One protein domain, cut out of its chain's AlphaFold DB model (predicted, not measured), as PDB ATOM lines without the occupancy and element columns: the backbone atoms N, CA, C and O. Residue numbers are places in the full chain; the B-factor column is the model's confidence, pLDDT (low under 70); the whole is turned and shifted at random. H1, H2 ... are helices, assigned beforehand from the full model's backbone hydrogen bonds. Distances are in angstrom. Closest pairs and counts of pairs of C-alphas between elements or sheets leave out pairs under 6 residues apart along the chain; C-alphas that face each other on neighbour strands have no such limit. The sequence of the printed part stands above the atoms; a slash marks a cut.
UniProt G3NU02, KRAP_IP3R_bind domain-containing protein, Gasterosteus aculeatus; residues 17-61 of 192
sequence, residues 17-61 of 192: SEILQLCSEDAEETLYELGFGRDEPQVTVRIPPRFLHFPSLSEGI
ATOM      1  N   SER A  17     131.401 165.067  26.715       84.00
ATOM      2  CA  SER A  17     130.834 164.649  28.004       84.00
ATOM      3  C   SER A  17     131.562 165.262  29.202       84.00
ATOM      4  O   SER A  17     130.921 165.588  30.191       84.00
ATOM      5  N   GLU A  18     132.879 165.450  29.109       84.00
ATOM      6  CA  GLU A  18     133.691 166.075  30.161       84.00
ATOM      7  C   GLU A  18     133.351 167.568  30.287       84.00
ATOM      8  O   GLU A  18     133.154 168.067  31.391       84.00
ATOM      9  N   ILE A  19     133.176 168.260  29.151       81.69
ATOM     10  CA  ILE A  19     132.697 169.653  29.110       81.69
ATOM     11  C   ILE A  19     131.282 169.749  29.674       81.69
ATOM     12  O   ILE A  19     131.013 170.597  30.514       81.69
ATOM     13  N   LEU A  20     130.374 168.877  29.229       80.31
ATOM     14  CA  LEU A  20     128.989 168.871  29.695       80.31
ATOM     15  C   LEU A  20     128.888 168.572  31.190       80.31
ATOM     16  O   LEU A  20     127.991 169.100  31.828       80.31
ATOM     17  N   GLN A  21     129.797 167.770  31.744       81.50
ATOM     18  CA  GLN A  21     129.879 167.505  33.178       81.50
ATOM     19  C   GLN A  21     130.490 168.680  33.960       81.50
ATOM     20  O   GLN A  21     130.082 168.954  35.081       81.50
ATOM     21  N   LEU A  22     131.441 169.415  33.377       75.94
ATOM     22  CA  LEU A  22     131.935 170.679  33.943       75.94
ATOM     23  C   LEU A  22     130.862 171.778  33.919       75.94
ATOM     24  O   LEU A  22     130.836 172.622  34.807       75.94
ATOM     25  N   CYS A  23     129.992 171.762  32.908       73.69
ATOM     26  CA  CYS A  23     128.856 172.672  32.765       73.69
ATOM     27  C   CYS A  23     127.566 172.139  33.407       73.69
ATOM     28  O   CYS A  23     126.541 172.814  33.331       73.69
ATOM     29  N   SER A  24     127.564 170.925  33.969       77.50
ATOM     30  CA  SER A  24     126.373 170.383  34.616       77.50
ATOM     31  C   SER A  24     126.253 171.018  35.989       77.50
ATOM     32  O   SER A  24     126.915 170.599  36.938       77.50
ATOM     33  N   GLU A  25     125.426 172.046  36.072       79.94
ATOM     34  CA  GLU A  25     125.093 172.717  37.319       79.94
ATOM     35  C   GLU A  25     123.954 171.965  38.013       79.94
ATOM     36  O   GLU A  25     122.942 171.616  37.394       79.94
ATOM     37  N   ASP A  26     124.129 171.677  39.304       84.12
ATOM     38  CA  ASP A  26     123.058 171.125  40.127       84.12
ATOM     39  C   ASP A  26     121.994 172.207  40.333       84.12
ATOM     40  O   ASP A  26     122.276 173.305  40.822       84.12
ATOM     41  N   ALA A  27     120.760 171.906  39.932       81.19
ATOM     42  CA  ALA A  27     119.651 172.838  40.040       81.19
ATOM     43  C   ALA A  27     119.345 173.201  41.502       81.19
ATOM     44  O   ALA A  27     118.918 174.325  41.762       81.19
ATOM     45  N   GLU A  28     119.561 172.282  42.450       80.69
ATOM     46  CA  GLU A  28     119.352 172.551  43.878       80.69
ATOM     47  C   GLU A  28     120.365 173.572  44.401       80.69
ATOM     48  O   GLU A  28     119.959 174.586  44.975       80.69
ATOM     49  N   GLU A  29     121.649 173.346  44.125       83.19
ATOM     50  CA  GLU A  29     122.737 174.250  44.509       83.19
ATOM     51  C   GLU A  29     122.576 175.621  43.842       83.19
ATOM     52  O   GLU A  29     122.627 176.655  44.503       83.19
ATOM     53  N   THR A  30     122.256 175.639  42.546       85.94
ATOM     54  CA  THR A  30     122.051 176.884  41.790       85.94
ATOM     55  C   THR A  30     120.919 177.723  42.385       85.94
ATOM     56  O   THR A  30     121.047 178.934  42.571       85.94
ATOM     57  N   LEU A  31     119.779 177.101  42.701       85.12
ATOM     58  CA  LEU A  31     118.658 177.812  43.316       85.12
ATOM     59  C   LEU A  31     118.996 178.273  44.739       85.12
ATOM     60  O   LEU A  31     118.565 179.353  45.151       85.12
ATOM     61  N   TYR A  32     119.779 177.492  45.480       82.81
ATOM     62  CA  TYR A  32     120.260 177.883  46.798       82.81
ATOM     63  C   TYR A  32     121.164 179.125  46.739       82.81
ATOM     64  O   TYR A  32     120.905 180.094  47.455       82.81
ATOM     65  N   GLU A  33     122.143 179.164  45.828       85.75
ATOM     66  CA  GLU A  33     123.026 180.319  45.601       85.75
ATOM     67  C   GLU A  33     122.260 181.581  45.182       85.75
ATOM     68  O   GLU A  33     122.579 182.693  45.608       85.75
ATOM     69  N   LEU A  34     121.194 181.417  44.393       86.56
ATOM     70  CA  LEU A  34     120.289 182.505  44.011       86.56
ATOM     71  C   LEU A  34     119.409 182.999  45.173       86.56
ATOM     72  O   LEU A  34     118.645 183.953  45.001       86.56
ATOM     73  N   GLY A  35     119.518 182.393  46.356       86.62
ATOM     74  CA  GLY A  35     118.834 182.793  47.584       86.62
ATOM     75  C   GLY A  35     117.477 182.128  47.805       86.62
ATOM     76  O   GLY A  35     116.753 182.510  48.726       86.62
ATOM     77  N   PHE A  36     117.113 181.129  46.997       81.88
ATOM     78  CA  PHE A  36     115.851 180.413  47.155       81.88
ATOM     79  C   PHE A  36     115.942 179.357  48.275       81.88
ATOM     80  O   PHE A  36     115.976 178.152  48.025       81.88
ATOM     81  N   GLY A  37     115.934 179.793  49.538       79.12
ATOM     82  CA  GLY A  37     115.770 178.909  50.700       79.12
ATOM     83  C   GLY A  37     116.913 178.917  51.718       79.12
ATOM     84  O   GLY A  37     117.689 179.861  51.797       79.12
ATOM     85  N   ARG A  38     116.947 177.883  52.571       74.25
ATOM     86  CA  ARG A  38     117.925 177.650  53.655       74.25
ATOM     87  C   ARG A  38     118.270 176.156  53.691       74.25
ATOM     88  O   ARG A  38     117.447 175.364  53.230       74.25
ATOM     89  N   ASP A  39     119.400 175.791  54.293       73.38
ATOM     90  CA  ASP A  39     119.790 174.387  54.494       73.38
ATOM     91  C   ASP A  39     118.707 173.593  55.240       73.38
ATOM     92  O   ASP A  39     118.280 173.967  56.338       73.38
ATOM     93  N   GLU A  40     118.260 172.485  54.643       69.31
ATOM     94  CA  GLU A  40     117.228 171.612  55.203       69.31
ATOM     95  C   GLU A  40     117.618 170.134  55.036       69.31
ATOM     96  O   GLU A  40     117.955 169.706  53.931       69.31
ATOM     97  N   PRO A  41     117.549 169.320  56.102       67.75
ATOM     98  CA  PRO A  41     118.027 167.948  56.064       67.75
ATOM     99  C   PRO A  41     116.924 166.983  55.607       67.75
ATOM    100  O   PRO A  41     116.396 166.270  56.450       67.75
ATOM    101  N   GLN A  42     116.549 166.935  54.319       64.06
ATOM    102  CA  GLN A  42     115.787 165.803  53.745       64.06
ATOM    103  C   GLN A  42     115.916 165.671  52.215       64.06
ATOM    104  O   GLN A  42     115.819 166.652  51.481       64.06
ATOM    105  N   VAL A  43     116.018 164.419  51.742       62.25
ATOM    106  CA  VAL A  43     115.968 164.013  50.322       62.25
ATOM    107  C   VAL A  43     114.514 163.981  49.866       62.25
ATOM    108  O   VAL A  43     113.689 163.257  50.425       62.25
ATOM    109  N   THR A  44     114.183 164.774  48.851       57.06
ATOM    110  CA  THR A  44     112.794 164.985  48.451       57.06
ATOM    111  C   THR A  44     112.498 164.359  47.088       57.06
ATOM    112  O   THR A  44     113.149 164.623  46.088       57.06
ATOM    113  N   VAL A  45     111.448 163.536  47.031       65.38
ATOM    114  CA  VAL A  45     110.838 163.014  45.785       65.38
ATOM    115  C   VAL A  45     109.998 164.112  45.084       65.38
ATOM    116  O   VAL A  45     109.318 163.877  44.090       65.38
ATOM    117  N   ARG A  46     110.000 165.335  45.630       72.75
ATOM    118  CA  ARG A  46     109.151 166.472  45.256       72.75
ATOM    119  C   ARG A  46     109.914 167.772  45.501       72.75
ATOM    120  O   ARG A  46     110.619 167.863  46.487       72.75
ATOM    121  N   ILE A  47     109.697 168.792  44.675       74.00
ATOM    122  CA  ILE A  47     110.325 170.117  44.820       74.00
ATOM    123  C   ILE A  47     110.182 170.646  46.268       74.00
ATOM    124  O   ILE A  47     109.043 170.793  46.736       74.00
ATOM    125  N   PRO A  48     111.293 170.949  46.971       75.19
ATOM    126  CA  PRO A  48     111.272 171.528  48.309       75.19
ATOM    127  C   PRO A  48     110.451 172.824  48.383       75.19
ATOM    128  O   PRO A  48     110.632 173.715  47.547       75.19
ATOM    129  N   PRO A  49     109.589 173.001  49.404       76.31
ATOM    130  CA  PRO A  49     108.764 174.200  49.549       76.31
ATOM    131  C   PRO A  49     109.579 175.495  49.604       76.31
ATOM    132  O   PRO A  49     109.071 176.548  49.220       76.31
ATOM    133  N   ARG A  50     110.839 175.439  50.053       74.06
ATOM    134  CA  ARG A  50     111.722 176.607  50.138       74.06
ATOM    135  C   ARG A  50     111.927 177.311  48.785       74.06
ATOM    136  O   ARG A  50     111.940 178.534  48.747       74.06
ATOM    137  N   PHE A  51     111.911 176.591  47.665       76.50
ATOM    138  CA  PHE A  51     112.000 177.218  46.339       76.50
ATOM    139  C   PHE A  51     110.751 178.017  45.934       76.50
ATOM    140  O   PHE A  51     110.811 178.832  45.020       76.50
ATOM    141  N   LEU A  52     109.615 177.797  46.604       80.50
ATOM    142  CA  LEU A  52     108.334 178.436  46.281       80.50
ATOM    143  C   LEU A  52     107.959 179.566  47.247       80.50
ATOM    144  O   LEU A  52     107.099 180.381  46.925       80.50
ATOM    145  N   HIS A  53     108.568 179.598  48.435       81.56
ATOM    146  CA  HIS A  53     108.224 180.553  49.492       81.56
ATOM    147  C   HIS A  53     109.303 181.619  49.726       81.56
ATOM    148  O   HIS A  53     109.009 182.631  50.361       81.56
ATOM    149  N   PHE A  54     110.529 181.417  49.231       82.94
ATOM    150  CA  PHE A  54     111.613 182.394  49.333       82.94
ATOM    151  C   PHE A  54     111.856 183.065  47.972       82.94
ATOM    152  O   PHE A  54     111.976 182.357  46.974       82.94
ATOM    153  N   PRO A  55     111.902 184.408  47.894       81.31
ATOM    154  CA  PRO A  55     112.261 185.109  46.665       81.31
ATOM    155  C   PRO A  55     113.770 185.009  46.392       81.31
ATOM    156  O   PRO A  55     114.558 184.799  47.312       81.31
ATOM    157  N   SER A  56     114.176 185.232  45.141       83.88
ATOM    158  CA  SER A  56     115.592 185.339  44.773       83.88
ATOM    159  C   SER A  56     116.271 186.522  45.470       83.88
ATOM    160  O   SER A  56     115.706 187.617  45.519       83.88
ATOM    161  N   LEU A  57     117.517 186.332  45.900       84.19
ATOM    162  CA  LEU A  57     118.421 187.386  46.376       84.19
ATOM    163  C   LEU A  57     119.323 187.945  45.266       84.19
ATOM    164  O   LEU A  57     120.057 188.903  45.495       84.19
ATOM    165  N   SER A  58     119.279 187.366  44.064       83.12
ATOM    166  CA  SER A  58     120.066 187.835  42.928       83.12
ATOM    167  C   SER A  58     119.631 189.235  42.492       83.12
ATOM    168  O   SER A  58     118.512 189.428  42.007       83.12
ATOM    169  N   GLU A  59     120.533 190.207  42.600       80.75
ATOM    170  CA  GLU A  59     120.382 191.475  41.897       80.75
ATOM    171  C   GLU A  59     120.630 191.228  40.405       80.75
ATOM    172  O   GLU A  59     121.646 190.655  40.008       80.75
ATOM    173  N   GLY A  60     119.666 191.603  39.561       82.06
ATOM    174  CA  GLY A  60     119.802 191.457  38.114       82.06
ATOM    175  C   GLY A  60     120.998 192.240  37.558       82.06
ATOM    176  O   GLY A  60     121.612 193.071  38.227       82.06
ATOM    177  N   ILE A  61     121.321 192.023  36.285       83.75
ATOM    178  CA  ILE A  61     122.415 192.761  35.649       83.75
ATOM    179  C   ILE A  61     122.058 194.239  35.449       83.75
ATOM    180  O   ILE A  61     120.973 194.585  34.974       83.75
TER     181      ILE A  61
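This is residues 17 to 61 of the 192 residues of the protein "KRAP_IP3R_bind domain-containing protein" of Gasterosteus aculeatus (UniProt G3NU02). This is a loose piece with little regular structure: residues 17 to 27, of which 17 to 22 belong to short helix H1, stick out as an arm from a small body where H2 and H3 are near each other, and residues 41 to 46 of the loop joining these two stick out too. The printed part has 45 residues with three named helices, H1, H2, H3 in chain order, and no named strand; it is all helix by class, though these hold only 17 residues. It is loose, with a radius of gyration of the C-alphas of 12.6 A, and flat, spanning 35 by 33 by 14 A.

H1, residues 17 to 22, is apart from H2, residues 27 to 33, and from H3, residues 50 to 53. H2 and H3 are close but not clearly touching; their closest C-alphas, of Leu 31 and Phe 51, are 7.3 A apart. In H1 and H2 every O i to N i+4 pair is within hydrogen-bond range; H3 is too short for one.

H1 begins at C-alpha 17 (130.834, 164.649, 28.004) and is 8.5 A long, H2 9.9 A. H3, 5.3 A, ends at C-alpha 53 (108.224, 180.553, 49.492).

The farthest C-alphas, of Glu 18 and His 53, are 35.1 A apart. The printed part has no cut. H1 to H2 is a tight link, H2 to H3 a long one. Residues 40 to 45 have pLDDT under 70.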